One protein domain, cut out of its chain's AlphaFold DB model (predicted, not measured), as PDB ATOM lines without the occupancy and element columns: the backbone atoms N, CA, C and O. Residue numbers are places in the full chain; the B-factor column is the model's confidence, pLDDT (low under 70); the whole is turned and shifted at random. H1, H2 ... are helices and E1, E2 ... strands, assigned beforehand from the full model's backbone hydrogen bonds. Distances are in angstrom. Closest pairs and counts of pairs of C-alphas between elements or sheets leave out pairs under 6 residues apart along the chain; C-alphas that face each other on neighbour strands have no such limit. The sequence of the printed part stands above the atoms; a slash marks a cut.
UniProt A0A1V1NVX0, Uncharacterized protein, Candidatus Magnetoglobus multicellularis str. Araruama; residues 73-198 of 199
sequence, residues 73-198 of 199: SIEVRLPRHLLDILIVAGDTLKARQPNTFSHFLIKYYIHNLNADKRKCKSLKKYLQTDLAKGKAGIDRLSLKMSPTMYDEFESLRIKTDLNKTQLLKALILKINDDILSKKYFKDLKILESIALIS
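What this domain is: This is residues 73 to 198 of the 199 residues of an uncharacterized protein of Candidatus Magnetoglobus multicellularis str. Araruama (UniProt A0A1V1NVX0). Two long helices, H2 and H6, cross near their middles at the core of a rounded body; H1 packs on both, and H5 packs on the later part of H2. A small sheet of two strands, E1 and E2, lies at the outside near H2, H5 and H6, H7 sits at the periphery near H1 and H2, and the short H3 and H4 lead into a long loop, residues 127 to 139. The 126 printed residues include seven named helices and two named strands, in the order E1 H1 H2 H3 H4 E2 H5 H6 H7; the sheet is antiparallel and the class is mostly helix. The whole is compact, with a radius of gyration of the C-alphas of 13.6 A and spans of 34 by 32 by 29 A.

How they stand to each other: Begin with E1, residues 73 to 77, and E2, residues 140 to 145, antiparallel neighbours at 162 degrees; N 141 and O 76 are 2.8 A apart and N 74 and O 143 2.9 A, within hydrogen-bond range. From Leu 143, look to His 103 of H2, residues 98 to 115: their C-alphas are 6.6 A apart. H2 touches H6, residues 164 to 181, about perpendicular at 78 degrees, closest at C-alphas 106 and 171, 6.9 A. H1, residues 80 to 92, touches H2 about perpendicular at 89 degrees, closest at C-alphas 90 and 98, 4.4 A. H1 also touches H6 at a steep tilt of 41 degrees, the same way, closest at C-alphas 89 and 179, 6.2 A. H5, residues 147 to 160, touches H2 at a steep tilt of 62 degrees, the same way, closest at C-alphas 110 and 153, 6.1 A. H4, residues 123 to 126, touches H6, closest at C-alphas 126 and 170, 5.4 A. H3, residues 117 to 120, only just touches H5, with 3 pairs of C-alphas within 8 A, the closest 120 and 160, 6.3 A. H7, residues 188 to 197, is close to but not clearly touching H2, closest at C-alphas 101 and 195, 7.0 A. Every O i to N i+4 pair is within range in H5, but 8 of 9 in H1, 12 of 14 in H2, 13 of 14 in H6 and 5 of 6 in H7; H3 and H4 are too short for such a pair.

Where its parts are: Find C-alpha 73 at (125.437, 158.992, 158.047), where E1 begins. H2 runs 25.2 A from C-alpha 98 at (133.273, 167.150, 174.532), H6 24.3 A, H5 19.8 A, H1 18.3 A, E2 15.8 A. H7 ends at C-alpha 197, (144.663, 164.024, 172.504).

The domain as a whole: The C-alphas farthest apart, Gln 128 and Ile 197, are 35.0 A apart. The printed part has no cut, and H4 to E2 is the long link. Look for pLDDT under 70 at residues 117, 121 and 183 to 184.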
ATOM      1  N   SER A  73     126.017 158.228 156.936       89.19
ATOM      2  CA  SER A  73     125.437 158.992 158.047       89.19
ATOM      3  C   SER A  73     124.343 158.196 158.749       89.19
ATOM      4  O   SER A  73     123.507 157.563 158.102       89.19
ATOM      5  N   ILE A  74     124.322 158.267 160.076       91.81
ATOM      6  CA  ILE A  74     123.192 157.844 160.906       91.81
ATOM      7  C   ILE A  74     122.547 159.102 161.471       91.81
ATOM      8  O   ILE A  74     123.213 159.876 162.150       91.81
ATOM      9  N   GLU A  75     121.258 159.277 161.194       92.69
ATOM     10  CA  GLU A  75     120.468 160.430 161.623       92.69
ATOM     11  C   GLU A  75     119.341 159.958 162.534       92.69
ATOM     12  O   GLU A  75     118.480 159.181 162.110       92.69
ATOM     13  N   VAL A  76     119.336 160.411 163.787       92.94
ATOM     14  CA  VAL A  76     118.305 160.042 164.765       92.94
ATOM     15  C   VAL A  76     117.926 161.246 165.623       92.94
ATOM     16  O   VAL A  76     118.785 161.980 166.099       92.94
ATOM     17  N   ARG A  77     116.622 161.425 165.863       92.69
ATOM     18  CA  ARG A  77     116.108 162.373 166.861       92.69
ATOM     19  C   ARG A  77     116.053 161.714 168.232       92.69
ATOM     20  O   ARG A  77     115.483 160.630 168.372       92.69
ATOM     21  N   LEU A  78     116.615 162.377 169.236       92.38
ATOM     22  CA  LEU A  78     116.676 161.888 170.612       92.38
ATOM     23  C   LEU A  78     116.129 162.949 171.580       92.38
ATOM     24  O   LEU A  78     116.097 164.134 171.245       92.38
ATOM     25  N   PRO A  79     115.655 162.548 172.770       93.31
ATOM     26  CA  PRO A  79     115.438 163.479 173.871       93.31
ATOM     27  C   PRO A  79     116.718 164.249 174.215       93.31
ATOM     28  O   PRO A  79     117.810 163.680 174.162       93.31
ATOM     29  N   ARG A  80     116.576 165.526 174.587       92.75
ATOM     30  CA  ARG A  80     117.714 166.427 174.812       92.75
ATOM     31  C   ARG A  80     118.674 165.916 175.887       92.75
ATOM     32  O   ARG A  80     119.875 165.872 175.647       92.75
ATOM     33  N   HIS A  81     118.142 165.413 176.999       94.00
ATOM     34  CA  HIS A  81     118.945 164.907 178.114       94.00
ATOM     35  C   HIS A  81     119.859 163.737 177.724       94.00
ATOM     36  O   HIS A  81     120.919 163.567 178.313       94.00
ATOM     37  N   LEU A  82     119.503 162.943 176.707       94.94
ATOM     38  CA  LEU A  82     120.386 161.890 176.197       94.94
ATOM     39  C   LEU A  82     121.585 162.460 175.429       94.94
ATOM     40  O   LEU A  82     122.670 161.884 175.467       94.94
ATOM     41  N   LEU A  83     121.403 163.581 174.732       94.12
ATOM     42  CA  LEU A  83     122.513 164.289 174.093       94.12
ATOM     43  C   LEU A  83     123.401 164.947 175.152       94.12
ATOM     44  O   LEU A  83     124.623 164.866 175.056       94.12
ATOM     45  N   ASP A  84     122.799 165.515 176.197       94.81
ATOM     46  CA  ASP A  84     123.544 166.137 177.292       94.81
ATOM     47  C   ASP A  84     124.403 165.103 178.045       94.81
ATOM     48  O   ASP A  84     125.571 165.371 178.314       94.81
ATOM     49  N   ILE A  85     123.898 163.882 178.280       95.75
ATOM     50  CA  ILE A  85     124.678 162.764 178.853       95.75
ATOM     51  C   ILE A  85     125.980 162.526 178.084       95.75
ATOM     52  O   ILE A  85     127.029 162.312 178.688       95.75
ATOM     53  N   LEU A  86     125.930 162.542 176.751       95.12
ATOM     54  CA  LEU A  86     127.111 162.307 175.926       95.12
ATOM     55  C   LEU A  86     128.150 163.425 176.069       95.12
ATOM     56  O   LEU A  86     129.349 163.148 176.091       95.12
ATOM     57  N   ILE A  87     127.686 164.673 176.154       94.88
ATOM     58  CA  ILE A  87     128.546 165.845 176.338       94.88
ATOM     59  C   ILE A  87     129.185 165.795 177.728       94.88
ATOM     60  O   ILE A  87     130.404 165.912 177.833       94.88
ATOM     61  N   VAL A  88     128.395 165.531 178.772       96.31
ATOM     62  CA  VAL A  88     128.879 165.394 180.156       96.31
ATOM     63  C   VAL A  88     129.866 164.233 180.286       96.31
ATOM     64  O   VAL A  88     130.877 164.365 180.967       96.31
ATOM     65  N   ALA A  89     129.637 163.112 179.596       95.12
ATOM     66  CA  ALA A  89     130.588 162.002 179.561       95.12
ATOM     67  C   ALA A  89     131.926 162.399 178.916       95.12
ATOM     68  O   ALA A  89     132.982 162.015 179.416       95.12
ATOM     69  N   GLY A  90     131.902 163.182 177.833       94.31
ATOM     70  CA  GLY A  90     133.120 163.718 177.225       94.31
ATOM     71  C   GLY A  90     133.867 164.684 178.146       94.31
ATOM     72  O   GLY A  90     135.085 164.585 178.274       94.31
ATOM     73  N   ASP A  91     133.140 165.571 178.822       93.75
ATOM     74  CA  ASP A  91     133.702 166.527 179.781       93.75
ATOM     75  C   ASP A  91     134.303 165.828 181.011       93.75
ATOM     76  O   ASP A  91     135.433 166.108 181.404       93.75
ATOM     77  N   THR A  92     133.617 164.807 181.535       93.31
ATOM     78  CA  THR A  92     134.104 163.957 182.638       93.31
ATOM     79  C   THR A  92     135.424 163.270 182.282       93.31
ATOM     80  O   THR A  92     136.309 163.139 183.125       93.31
ATOM     81  N   LEU A  93     135.589 162.876 181.016       92.94
ATOM     82  CA  LEU A  93     136.833 162.314 180.484       92.94
ATOM     83  C   LEU A  93     137.891 163.372 180.130       92.94
ATOM     84  O   LEU A  93     138.940 163.019 179.595       92.94
ATOM     85  N   LYS A  94     137.640 164.652 180.429       92.44
ATOM     86  CA  LYS A  94     138.528 165.793 180.162       92.44
ATOM     87  C   LYS A  94     138.809 166.000 178.671       92.44
ATOM     88  O   LYS A  94     139.902 166.420 178.290       92.44
ATOM     89  N   ALA A  95     137.832 165.698 177.815       93.25
ATOM     90  CA  ALA A  95     137.949 165.955 176.385       93.25
ATOM     91  C   ALA A  95     138.017 167.463 176.113       93.25
ATOM     92  O   ALA A  95     137.174 168.221 176.589       93.25
ATOM     93  N   ARG A  96     138.958 167.903 175.269       89.88
ATOM     94  CA  ARG A  96     139.063 169.323 174.878       89.88
ATOM     95  C   ARG A  96     137.821 169.815 174.127       89.88
ATOM     96  O   ARG A  96     137.450 170.979 174.234       89.88
ATOM     97  N   GLN A  97     137.196 168.932 173.348       91.38
ATOM     98  CA  GLN A  97     135.949 169.195 172.625       91.38
ATOM     99  C   GLN A  97     134.915 168.102 172.947       91.38
ATOM    100  O   GLN A  97     134.744 167.170 172.153       91.38
ATOM    101  N   PRO A  98     134.195 168.197 174.082       91.25
ATOM    102  CA  PRO A  98     133.273 167.150 174.532       91.25
ATOM    103  C   PRO A  98     132.199 166.783 173.501       91.25
ATOM    104  O   PRO A  98     131.886 165.608 173.311       91.25
ATOM    105  N   ASN A  99     131.688 167.774 172.764       88.62
ATOM    106  CA  ASN A  99     130.692 167.541 171.719       88.62
ATOM    107  C   ASN A  99     131.257 166.685 170.569       88.62
ATOM    108  O   ASN A  99     130.667 165.672 170.204       88.62
ATOM    109  N   THR A 100     132.442 167.008 170.044       89.19
ATOM    110  CA  THR A 100     133.104 166.202 169.002       89.19
ATOM    111  C   THR A 100     133.466 164.807 169.522       89.19
ATOM    112  O   THR A 100     133.284 163.802 168.827       89.19
ATOM    113  N   PHE A 101     133.933 164.731 170.769       92.44
ATOM    114  CA  PHE A 101     134.333 163.485 171.411       92.44
ATOM    115  C   PHE A 101     133.155 162.537 171.674       92.44
ATOM    116  O   PHE A 101     133.321 161.319 171.610       92.44
ATOM    117  N   SER A 102     131.934 163.052 171.850       91.81
ATOM    118  CA  SER A 102     130.731 162.215 171.961       91.81
ATOM    119  C   SER A 102     130.560 161.245 170.784       91.81
ATOM    120  O   SER A 102     130.207 160.077 170.962       91.81
ATOM    121  N   HIS A 103     130.880 161.694 169.566       92.44
ATOM    122  CA  HIS A 103     130.816 160.863 168.368       92.44
ATOM    123  C   HIS A 103     131.879 159.762 168.391       92.44
ATOM    124  O   HIS A 103     131.646 158.667 167.874       92.44
ATOM    125  N   PHE A 104     133.043 160.044 168.981       92.94
ATOM    126  CA  PHE A 104     134.085 159.050 169.208       92.94
ATOM    127  C   PHE A 104     133.641 158.014 170.244       92.94
ATOM    128  O   PHE A 104     133.751 156.819 169.972       92.94
ATOM    129  N   LEU A 105     133.057 158.442 171.369       94.19
ATOM    130  CA  LEU A 105     132.525 157.537 172.394       94.19
ATOM    131  C   LEU A 105     131.519 156.552 171.804       94.19
ATOM    132  O   LEU A 105     131.642 155.346 172.009       94.19
ATOM    133  N   ILE A 106     130.570 157.025 170.996       95.56
ATOM    134  CA  ILE A 106     129.593 156.134 170.357       95.56
ATOM    135  C   ILE A 106     130.290 155.093 169.470       95.56
ATOM    136  O   ILE A 106     129.972 153.906 169.560       95.56
ATOM    137  N   LYS A 107     131.270 155.503 168.652       94.81
ATOM    138  CA  LYS A 107     132.044 154.588 167.792       94.81
ATOM    139  C   LYS A 107     132.818 153.557 168.613       94.81
ATOM    140  O   LYS A 107     132.750 152.368 168.314       94.81
ATOM    141  N   TYR A 108     133.485 154.002 169.674       94.25
ATOM    142  CA  TYR A 108     134.202 153.133 170.600       94.25
ATOM    143  C   TYR A 108     133.278 152.072 171.210       94.25
ATOM    144  O   TYR A 108     133.601 150.884 171.194       94.25
ATOM    145  N   TYR A 109     132.101 152.476 171.695       94.06
ATOM    146  CA  TYR A 109     131.146 151.544 172.289       94.06
ATOM    147  C   TYR A 109     130.580 150.561 171.262       94.06
ATOM    148  O   TYR A 109     130.480 149.377 171.579       94.06
ATOM    149  N   ILE A 110     130.270 150.998 170.035       94.94
ATOM    150  CA  ILE A 110     129.838 150.093 168.955       94.94
ATOM    151  C   ILE A 110     130.895 149.003 168.717       94.94
ATOM    152  O   ILE A 110     130.556 147.817 168.698       94.94
ATOM    153  N   HIS A 111     132.167 149.391 168.599       93.75
ATOM    154  CA  HIS A 111     133.263 148.458 168.354       93.75
ATOM    155  C   HIS A 111     133.484 147.494 169.531       93.75
ATOM    156  O   HIS A 111     133.462 146.272 169.365       93.75
ATOM    157  N   ASN A 112     133.609 148.028 170.751       90.50
ATOM    158  CA  ASN A 112     133.849 147.244 171.969       90.50
ATOM    159  C   ASN A 112     132.709 146.246 172.250       90.50
ATOM    160  O   ASN A 112     132.944 145.132 172.720       90.50
ATOM    161  N   LEU A 113     131.463 146.616 171.940       91.38
ATOM    162  CA  LEU A 113     130.313 145.720 172.070       91.38
ATOM    163  C   LEU A 113     130.318 144.623 171.002       91.38
ATOM    164  O   LEU A 113     130.045 143.470 171.321       91.38
ATOM    165  N   ASN A 114     130.679 144.937 169.756       89.75
ATOM    166  CA  ASN A 114     130.787 143.923 168.709       89.75
ATOM    167  C   ASN A 114     131.883 142.885 168.974       89.75
ATOM    168  O   ASN A 114     131.706 141.729 168.574       89.75
ATOM    169  N   ALA A 115     132.964 143.280 169.651       86.69
ATOM    170  CA  ALA A 115     134.059 142.395 170.035       86.69
ATOM    171  C   ALA A 115     133.669 141.385 171.135       86.69
ATOM    172  O   ALA A 115     134.217 140.285 171.179       86.69
ATOM    173  N   ASP A 116     132.697 141.710 171.996       81.06
ATOM    174  CA  ASP A 116     132.289 140.860 173.121       81.06
ATOM    175  C   ASP A 116     130.788 140.537 173.088       81.06
ATOM    176  O   ASP A 116     129.941 141.257 173.630       81.06
ATOM    177  N   LYS A 117     130.460 139.376 172.503       68.50
ATOM    178  CA  LYS A 117     129.079 138.885 172.342       68.50
ATOM    179  C   LYS A 117     128.282 138.837 173.655       68.50
ATOM    180  O   LYS A 117     127.055 138.944 173.609       68.50
ATOM    181  N   ARG A 118     128.932 138.689 174.820       70.25
ATOM    182  CA  ARG A 118     128.244 138.641 176.124       70.25
ATOM    183  C   ARG A 118     127.699 140.007 176.534       70.25
ATOM    184  O   ARG A 118     126.631 140.079 177.138       70.25
ATOM    185  N   LYS A 119     128.373 141.097 176.155       70.62
ATOM    186  CA  LYS A 119     127.964 142.464 176.513       70.62
ATOM    187  C   LYS A 119     126.751 142.948 175.713       70.62
ATOM    188  O   LYS A 119     125.941 143.699 176.256       70.62
ATOM    189  N   CYS A 120     126.566 142.459 174.482       71.88
ATOM    190  CA  CYS A 120     125.445 142.836 173.609       71.88
ATOM    191  C   CYS A 120     124.067 142.498 174.186       71.88
ATOM    192  O   CYS A 120     123.153 143.316 174.102       71.88
ATOM    193  N   LYS A 121     123.910 141.319 174.808       66.75
ATOM    194  CA  LYS A 121     122.604 140.853 175.320       66.75
ATOM    195  C   LYS A 121     122.024 141.769 176.402       66.75
ATOM    196  O   LYS A 121     120.813 141.822 176.582       66.75
ATOM    197  N   SER A 122     122.876 142.524 177.093       79.50
ATOM    198  CA  SER A 122     122.458 143.414 178.174       79.50
ATOM    199  C   SER A 122     121.962 144.787 177.708       79.50
ATOM    200  O   SER A 122     121.392 145.505 178.517       79.50
ATOM    201  N   LEU A 123     122.127 145.170 176.433       88.06
ATOM    202  CA  LEU A 123     121.788 146.526 175.970       88.06
ATOM    203  C   LEU A 123     120.295 146.848 176.076       88.06
ATOM    204  O   LEU A 123     119.945 147.959 176.471       88.06
ATOM    205  N   LYS A 124     119.414 145.877 175.793       90.69
ATOM    206  CA  LYS A 124     117.957 146.086 175.863       90.69
ATOM    207  C   LYS A 124     117.499 146.549 177.254       90.69
ATOM    208  O   LYS A 124     116.546 147.314 177.341       90.69
ATOM    209  N   LYS A 125     118.198 146.157 178.330       91.00
ATOM    210  CA  LYS A 125     117.831 146.520 179.712       91.00
ATOM    211  C   LYS A 125     117.863 148.031 179.954       91.00
ATOM    212  O   LYS A 125     117.039 148.544 180.698       91.00
ATOM    213  N   TYR A 126     118.774 148.750 179.293       92.94
ATOM    214  CA  TYR A 126     118.888 150.197 179.463       92.94
ATOM    215  C   TYR A 126     117.649 150.926 178.936       92.94
ATOM    216  O   TYR A 126     117.294 151.973 179.464       92.94
ATOM    217  N   LEU A 127     116.935 150.348 177.964       92.75
ATOM    218  CA  LEU A 127     115.700 150.927 177.433       92.75
ATOM    219  C   LEU A 127     114.526 150.881 178.416       92.75
ATOM    220  O   LEU A 127     113.552 151.593 178.202       92.75
ATOM    221  N   GLN A 128     114.628 150.078 179.478       92.12
ATOM    222  CA  GLN A 128     113.609 149.989 180.526       92.12
ATOM    223  C   GLN A 128     113.818 151.014 181.649       92.12
ATOM    224  O   GLN A 128     112.983 151.135 182.541       92.12
ATOM    225  N   THR A 129     114.930 151.755 181.622       91.44
ATOM    226  CA  THR A 129     115.215 152.794 182.617       91.44
ATOM    227  C   THR A 129     114.379 154.043 182.366       91.44
ATOM    228  O   THR A 129     114.012 154.343 181.228       91.44
ATOM    229  N   ASP A 130     114.111 154.814 183.419       91.75
ATOM    230  CA  ASP A 130     113.352 156.058 183.281       91.75
ATOM    231  C   ASP A 130     114.075 157.086 182.391       91.75
ATOM    232  O   ASP A 130     113.462 157.711 181.529       91.75
ATOM    233  N   LEU A 131     115.411 157.124 182.470       91.44
ATOM    234  CA  LEU A 131     116.277 157.933 181.604       91.44
ATOM    235  C   LEU A 131     116.106 157.637 180.100       91.44
ATOM    236  O   LEU A 131     116.384 158.508 179.277       91.44
ATOM    237  N   ALA A 132     115.637 156.445 179.709       91.12
ATOM    238  CA  ALA A 132     115.384 156.105 178.303       91.12
ATOM    239  C   ALA A 132     114.125 156.772 177.719       91.12
ATOM    240  O   ALA A 132     113.969 156.853 176.484       91.12
ATOM    241  N   LYS A 133     113.215 157.214 178.595       89.56
ATOM    242  CA  LYS A 133     111.963 157.882 178.237       89.56
ATOM    243  C   LYS A 133     112.217 159.350 177.878       89.56
ATOM    244  O   LYS A 133     113.348 159.823 177.842       89.56
ATOM    245  N   GLY A 134     111.146 160.056 177.535       86.38
ATOM    246  CA  GLY A 134     111.179 161.451 177.101       86.38
ATOM    247  C   GLY A 134     110.847 161.614 175.620       86.38
ATOM    248  O   GLY A 134     111.070 160.719 174.796       86.38
ATOM    249  N   LYS A 135     110.278 162.775 175.289       85.06
ATOM    250  CA  LYS A 135     109.882 163.122 173.923       85.06
ATOM    251  C   LYS A 135     111.132 163.382 173.086       85.06
ATOM    252  O   LYS A 135     112.028 164.107 173.513       85.06
ATOM    253  N   ALA A 136     111.194 162.787 171.895       81.75
ATOM    254  CA  ALA A 136     112.237 163.128 170.938       81.75
ATOM    255  C   ALA A 136     112.115 164.620 170.592       81.75
ATOM    256  O   ALA A 136     111.040 165.076 170.193       81.75
ATOM    257  N   GLY A 137     113.196 165.367 170.814       75.62
ATOM    258  CA  GLY A 137     113.234 166.799 170.559       75.62
ATOM    259  C   GLY A 137     113.384 167.126 169.074       75.62
ATOM    260  O   GLY A 137     113.345 166.254 168.199       75.62
ATOM    261  N   ILE A 138     113.582 168.414 168.798       74.56
ATOM    262  CA  ILE A 138     113.941 168.908 167.462       74.56
ATOM    263  C   ILE A 138     115.376 168.480 167.105       74.56
ATOM    264  O   ILE A 138     115.658 168.200 165.936       74.56
ATOM    265  N   ASP A 139     116.240 168.357 168.117       77.75
ATOM    266  CA  ASP A 139     117.656 168.035 167.970       77.75
ATOM    267  C   ASP A 139     117.888 166.652 167.345       77.75
ATOM    268  O   ASP A 139     117.274 165.638 167.705       77.75
ATOM    269  N   ARG A 140     118.810 166.620 166.378       84.06
ATOM    270  CA  ARG A 140     119.240 165.412 165.671       84.06
ATOM    271  C   ARG A 140     120.680 165.093 166.026       84.06
ATOM    272  O   ARG A 140     121.554 165.947 165.915       84.06
ATOM    273  N   LEU A 141     120.925 163.837 166.373       88.19
ATOM    274  CA  LEU A 141     122.261 163.271 166.405       88.19
ATOM    275  C   LEU A 141     122.621 162.794 164.992       88.19
ATOM    276  O   LEU A 141     121.986 161.866 164.478       88.19
ATOM    277  N   SER A 142     123.632 163.430 164.395       90.38
ATOM    278  CA  SER A 142     124.189 163.085 163.082       90.38
ATOM    279  C   SER A 142     125.567 162.452 163.249       90.38
ATOM    280  O   SER A 142     126.540 163.114 163.613       90.38
ATOM    281  N   LEU A 143     125.670 161.152 162.970       91.19
ATOM    282  CA  LEU A 143     126.924 160.407 163.074       91.19
ATOM    283  C   LEU A 143     127.433 160.016 161.695       91.19
ATOM    284  O   LEU A 143     126.926 159.083 161.074       91.19
ATOM    285  N   LYS A 144     128.497 160.690 161.252       89.69
ATOM    286  CA  LYS A 144     129.255 160.307 160.057       89.69
ATOM    287  C   LYS A 144     130.341 159.294 160.406       89.69
ATOM    288  O   LYS A 144     131.181 159.524 161.289       89.69
ATOM    289  N   MET A 145     130.363 158.187 159.675       89.44
ATOM    290  CA  MET A 145     131.307 157.096 159.897       89.44
ATOM    291  C   MET A 145     131.773 156.456 158.587       89.44
ATOM    292  O   MET A 145     131.141 156.627 157.543       89.44
ATOM    293  N   SER A 146     132.914 155.762 158.639       88.56
ATOM    294  CA  SER A 146     133.398 154.971 157.507       88.56
ATOM    295  C   SER A 146     132.409 153.842 157.188       88.56
ATOM    296  O   SER A 146     131.658 153.426 158.077       88.56
ATOM    297  N   PRO A 147     132.428 153.289 155.962       86.38
ATOM    298  CA  PRO A 147     131.619 152.119 155.628       86.38
ATOM    299  C   PRO A 147     131.814 150.960 156.614       86.38
ATOM    300  O   PRO A 147     130.835 150.401 157.089       86.38
ATOM    301  N   THR A 148     133.057 150.686 157.022       88.56
ATOM    302  CA  THR A 148     133.381 149.616 157.981       88.56
ATOM    303  C   THR A 148     132.726 149.819 159.348       88.56
ATOM    304  O   THR A 148     132.135 148.896 159.898       88.56
ATOM    305  N   MET A 149     132.780 151.039 159.884       91.88
ATOM    306  CA  MET A 149     132.164 151.380 161.168       91.88
ATOM    307  C   MET A 149     130.629 151.371 161.081       91.88
ATOM    308  O   MET A 149     129.952 151.021 162.046       91.88
ATOM    309  N   TYR A 150     130.070 151.726 159.919       93.19
ATOM    310  CA  TYR A 150     128.634 151.606 159.663       93.19
ATOM    311  C   TYR A 150     128.182 150.146 159.651       93.19
ATOM    312  O   TYR A 150     127.151 149.813 160.232       93.19
ATOM    313  N   ASP A 151     128.959 149.266 159.026       92.94
ATOM    314  CA  ASP A 151     128.642 147.841 158.982       92.94
ATOM    315  C   ASP A 151     128.749 147.216 160.389       92.94
ATOM    316  O   ASP A 151     127.921 146.381 160.758       92.94
ATOM    317  N   GLU A 152     129.679 147.686 161.233       94.69
ATOM    318  CA  GLU A 152     129.697 147.351 162.664       94.69
ATOM    319  C   GLU A 152     128.430 147.829 163.391       94.69
ATOM    320  O   GLU A 152     127.849 147.072 164.178       94.69
ATOM    321  N   PHE A 153     127.965 149.054 163.127       95.62
ATOM    322  CA  PHE A 153     126.716 149.559 163.697       95.62
ATOM    323  C   PHE A 153     125.516 148.685 163.300       95.62
ATOM    324  O   PHE A 153     124.747 148.277 164.172       95.62
ATOM    325  N   GLU A 154     125.365 148.345 162.016       95.12
ATOM    326  CA  GLU A 154     124.276 147.474 161.552       95.12
ATOM    327  C   GLU A 154     124.401 146.052 162.112       95.12
ATOM    328  O   GLU A 154     123.403 145.465 162.528       95.12
ATOM    329  N   SER A 155     125.619 145.514 162.216       93.94
ATOM    330  CA  SER A 155     125.857 144.218 162.859       93.94
ATOM    331  C   SER A 155     125.383 144.222 164.312       93.94
ATOM    332  O   SER A 155     124.684 143.301 164.742       93.94
ATOM    333  N   LEU A 156     125.703 145.277 165.067       94.25
ATOM    334  CA  LEU A 156     125.258 145.424 166.450       94.25
ATOM    335  C   LEU A 156     123.735 145.582 166.533       94.25
ATOM    336  O   LEU A 156     123.101 144.968 167.392       94.25
ATOM    337  N   ARG A 157     123.138 146.350 165.617       94.94
ATOM    338  CA  ARG A 157     121.686 146.538 165.504       94.94
ATOM    339  C   ARG A 157     120.953 145.212 165.294       94.94
ATOM    340  O   ARG A 157     119.983 144.942 165.995       94.94
ATOM    341  N   ILE A 158     121.444 144.376 164.380       92.75
ATOM    342  CA  ILE A 158     120.878 143.050 164.093       92.75
ATOM    343  C   ILE A 158     121.067 142.115 165.296       92.75
ATOM    344  O   ILE A 158     120.101 141.514 165.753       92.75
ATOM    345  N   LYS A 159     122.278 142.037 165.871       91.31
ATOM    346  CA  LYS A 159     122.574 141.182 167.043       91.31
ATOM    347  C   LYS A 159     121.734 141.527 168.271       91.31
ATOM    348  O   LYS A 159     121.472 140.656 169.097       91.31
ATOM    349  N   THR A 160     121.403 142.804 168.434       91.31
ATOM    350  CA  THR A 160     120.619 143.293 169.569       91.31
ATOM    351  C   THR A 160     119.132 143.337 169.284       91.31
ATOM    352  O   THR A 160     118.395 143.556 170.233       91.31
ATOM    353  N   ASP A 161     118.686 143.118 168.042       92.62
ATOM    354  CA  ASP A 161     117.283 143.248 167.646       92.62
ATOM    355  C   ASP A 161     116.679 144.584 168.132       92.62
ATOM    356  O   ASP A 161     115.698 144.649 168.874       92.62
ATOM    357  N   LEU A 162     117.371 145.675 167.792       93.56
ATOM    358  CA  LEU A 162     116.965 147.047 168.088       93.56
ATOM    359  C   LEU A 162     116.827 147.840 166.787       93.56
ATOM    360  O   LEU A 162     117.493 147.564 165.789       93.56
ATOM    361  N   ASN A 163     115.992 148.874 166.771       94.81
ATOM    362  CA  ASN A 163     116.050 149.873 165.701       94.81
ATOM    363  C   ASN A 163     117.185 150.890 165.954       94.81
ATOM    364  O   ASN A 163     117.807 150.899 167.018       94.81
ATOM    365  N   LYS A 164     117.470 151.765 164.976       94.88
ATOM    366  CA  LYS A 164     118.573 152.745 165.069       94.88
ATOM    367  C   LYS A 164     118.459 153.638 166.311       94.88
ATOM    368  O   LYS A 164     119.440 153.842 167.019       94.88
ATOM    369  N   THR A 165     117.251 154.123 166.592       94.12
ATOM    370  CA  THR A 165     116.967 154.995 167.736       94.12
ATOM    371  C   THR A 165     117.161 154.272 169.059       94.12
ATOM    372  O   THR A 165     117.845 154.777 169.941       94.12
ATOM    373  N   GLN A 166     116.587 153.079 169.197       95.12
ATOM    374  CA  GLN A 166     116.719 152.252 170.391       95.12
ATOM    375  C   GLN A 166     118.177 151.876 170.653       95.12
ATOM    376  O   GLN A 166     118.631 151.976 171.789       95.12
ATOM    377  N   LEU A 167     118.932 151.502 169.618       95.75
ATOM    378  CA  LEU A 167     120.346 151.184 169.775       95.75
ATOM    379  C   LEU A 167     121.131 152.399 170.282       95.75
ATOM    380  O   LEU A 167     121.861 152.273 171.259       95.75
ATOM    381  N   LEU A 168     120.943 153.582 169.687       95.75
ATOM    382  CA  LEU A 168     121.620 154.796 170.154       95.75
ATOM    383  C   LEU A 168     121.223 155.174 171.584       95.75
ATOM    384  O   LEU A 168     122.106 155.471 172.383       95.75
ATOM    385  N   LYS A 169     119.938 155.080 171.952       95.69
ATOM    386  CA  LYS A 169     119.500 155.278 173.344       95.69
ATOM    387  C   LYS A 169     120.215 154.320 174.299       95.69
ATOM    388  O   LYS A 169     120.765 154.753 175.305       95.69
ATOM    389  N   ALA A 170     120.240 153.028 173.973       95.81
ATOM    390  CA  ALA A 170     120.889 152.017 174.802       95.81
ATOM    391  C   ALA A 170     122.404 152.252 174.927       95.81
ATOM    392  O   ALA A 170     122.956 152.085 176.013       95.81
ATOM    393  N   LEU A 171     123.072 152.674 173.846       95.94
ATOM    394  CA  LEU A 171     124.493 153.029 173.858       95.94
ATOM    395  C   LEU A 171     124.768 154.228 174.770       95.94
ATOM    396  O   LEU A 171     125.653 154.146 175.613       95.94
ATOM    397  N   ILE A 172     123.984 155.301 174.653       96.06
ATOM    398  CA  ILE A 172     124.111 156.505 175.490       96.06
ATOM    399  C   ILE A 172     123.927 156.169 176.971       96.06
ATOM    400  O   ILE A 172     124.709 156.593 177.814       96.06
ATOM    401  N   LEU A 173     122.920 155.367 177.301       95.31
ATOM    402  CA  LEU A 173     122.654 154.983 178.687       95.31
ATOM    403  C   LEU A 173     123.712 154.029 179.240       95.31
ATOM    404  O   LEU A 173     124.016 154.064 180.430       95.31
ATOM    405  N   LYS A 174     124.314 153.207 178.380       93.81
ATOM    406  CA  LYS A 174     125.481 152.415 178.753       93.81
ATOM    407  C   LYS A 174     126.706 153.300 179.011       93.81
ATOM    408  O   LYS A 174     127.427 153.039 179.966       93.81
ATOM    409  N   ILE A 175     126.926 154.326 178.189       94.62
ATOM    410  CA  ILE A 175     127.974 155.339 178.394       94.62
ATOM    411  C   ILE A 175     127.759 156.042 179.740       94.62
ATOM    412  O   ILE A 175     128.695 156.132 180.527       94.62
ATOM    413  N   ASN A 176     126.524 156.453 180.042       94.75
ATOM    414  CA  ASN A 176     126.156 157.018 181.340       94.75
ATOM    415  C   ASN A 176     126.514 156.074 182.497       94.75
ATOM    416  O   ASN A 176     127.209 156.465 183.428       94.75
ATOM    417  N   ASP A 177     126.077 154.817 182.419       91.88
ATOM    418  CA  ASP A 177     126.320 153.817 183.461       91.88
ATOM    419  C   ASP A 177     127.814 153.534 183.678       91.88
ATOM    420  O   ASP A 177     128.263 153.382 184.810       91.88
ATOM    421  N   ASP A 178     128.601 153.467 182.607       91.44
ATOM    422  CA  ASP A 178     130.022 153.144 182.696       91.44
ATOM    423  C   ASP A 178     130.901 154.345 183.084       91.44
ATOM    424  O   ASP A 178     131.877 154.146 183.798       91.44
ATOM    425  N   ILE A 179     130.587 155.565 182.635       92.38
ATOM    426  CA  ILE A 179     131.454 156.745 182.822       92.38
ATOM    427  C   ILE A 179     130.970 157.644 183.962       92.38
ATOM    428  O   ILE A 179     131.788 158.141 184.728       92.38
ATOM    429  N   LEU A 180     129.658 157.865 184.073       91.75
ATOM    430  CA  LEU A 180     129.087 158.830 185.019       91.75
ATOM    431  C   LEU A 180     128.627 158.160 186.318       91.75
ATOM    432  O   LEU A 180     128.821 158.711 187.398       91.75
ATOM    433  N   SER A 181     128.043 156.961 186.231       86.25
ATOM    434  CA  SER A 181     127.481 156.276 187.405       86.25
ATOM    435  C   SER A 181     128.472 155.368 188.141       86.25
ATOM    436  O   SER A 181     128.350 155.185 189.354       86.25
ATOM    437  N   LYS A 182     129.444 154.759 187.449       75.56
ATOM    438  CA  LYS A 182     130.406 153.825 188.060       75.56
ATOM    439  C   LYS A 182     131.742 154.495 188.348       75.56
ATOM    440  O   LYS A 182     132.392 155.016 187.455       75.56
ATOM    441  N   LYS A 183     132.231 154.329 189.581       58.78
ATOM    442  CA  LYS A 183     133.588 154.750 189.978       58.78
ATOM    443  C   LYS A 183     134.710 153.927 189.330       58.78
ATOM    444  O   LYS A 183     135.861 154.347 189.372       58.78
ATOM    445  N   TYR A 184     134.406 152.756 188.759       63.16
ATOM    446  CA  TYR A 184     135.401 151.908 188.107       63.16
ATOM    447  C   TYR A 184     134.888 151.343 186.782       63.16
ATOM    448  O   TYR A 184     134.039 150.450 186.740       63.16
ATOM    449  N   PHE A 185     135.462 151.844 185.694       78.94
ATOM    450  CA  PHE A 185     135.293 151.318 184.351       78.94
ATOM    451  C   PHE A 185     136.666 150.940 183.799       78.94
ATOM    452  O   PHE A 185     137.589 151.750 183.783       78.94
ATOM    453  N   LYS A 186     136.813 149.685 183.360       82.44
ATOM    454  CA  LYS A 186     138.117 149.113 182.983       82.44
ATOM    455  C   LYS A 186     138.852 149.893 181.888       82.44
ATOM    456  O   LYS A 186     140.076 149.900 181.879       82.44
ATOM    457  N   ASP A 187     138.115 150.556 180.996       85.44
ATOM    458  CA  ASP A 187     138.699 151.291 179.876       85.44
ATOM    459  C   ASP A 187     138.769 152.811 180.156       85.44
ATOM    460  O   ASP A 187     139.130 153.574 179.265       85.44
ATOM    461  N   LEU A 188     138.463 153.266 181.385       87.25
ATOM    462  CA  LEU A 188     138.369 154.692 181.736       87.25
ATOM    463  C   LEU A 188     139.674 155.439 181.446       87.25
ATOM    464  O   LEU A 188     139.661 156.406 180.697       87.25
ATOM    465  N   LYS A 189     140.812 154.927 181.933       88.88
ATOM    466  CA  LYS A 189     142.132 155.541 181.701       88.88
ATOM    467  C   LYS A 189     142.500 155.625 180.217       88.88
ATOM    468  O   LYS A 189     143.158 156.573 179.792       88.88
ATOM    469  N   ILE A 190     142.088 154.632 179.422       90.94
ATOM    470  CA  ILE A 190     142.315 154.625 177.970       90.94
ATOM    471  C   ILE A 190     141.468 155.725 177.328       90.94
ATOM    472  O   ILE A 190     141.987 156.503 176.533       90.94
ATOM    473  N   LEU A 191     140.188 155.825 177.695       92.31
ATOM    474  CA  LEU A 191     139.298 156.861 177.178       92.31
ATOM    475  C   LEU A 191     139.732 158.272 177.593       92.31
ATOM    476  O   LEU A 191     139.692 159.153 176.744       92.31
ATOM    477  N   GLU A 192     140.202 158.476 178.826       90.88
ATOM    478  CA  GLU A 192     140.789 159.747 179.283       90.88
ATOM    479  C   GLU A 192     142.031 160.111 178.459       90.88
ATOM    480  O   GLU A 192     142.162 161.232 177.975       90.88
ATOM    481  N   SER A 193     142.925 159.142 178.232       90.69
ATOM    482  CA  SER A 193     144.132 159.361 177.427       90.69
ATOM    483  C   SER A 193     143.787 159.763 175.993       90.69
ATOM    484  O   SER A 193     144.398 160.675 175.443       90.69
ATOM    485  N   ILE A 194     142.786 159.110 175.389       91.31
ATOM    486  CA  ILE A 194     142.324 159.459 174.044       91.31
ATOM    487  C   ILE A 194     141.640 160.830 174.057       91.31
ATOM    488  O   ILE A 194     141.911 161.635 173.170       91.31
ATOM    489  N   ALA A 195     140.794 161.125 175.046       90.94
ATOM    490  CA  ALA A 195     140.089 162.400 175.189       90.94
ATOM    491  C   ALA A 195     141.045 163.603 175.264       90.94
ATOM    492  O   ALA A 195     140.787 164.630 174.636       90.94
ATOM    493  N   LEU A 196     142.179 163.454 175.955       86.50
ATOM    494  CA  LEU A 196     143.209 164.495 176.058       86.50
ATOM    495  C   LEU A 196     143.868 164.834 174.711       86.50
ATOM    496  O   LEU A 196     144.250 165.982 174.494       86.50
ATOM    497  N   ILE A 197     143.998 163.854 173.810       83.94
ATOM    498  CA  ILE A 197     144.663 164.024 172.504       83.94
ATOM    499  C   ILE A 197     143.686 164.200 171.337       83.94
ATOM    500  O   ILE A 197     144.105 164.501 170.222       83.94
ATOM    501  N   SER A 198     142.389 163.991 171.566       70.56
ATOM    502  CA  SER A 198     141.349 164.185 170.556       70.56
ATOM    503  C   SER A 198     140.790 165.602 170.667       70.56
ATOM    504  O   SER A 198     139.796 165.868 171.340       70.56
TER     505      SER A 198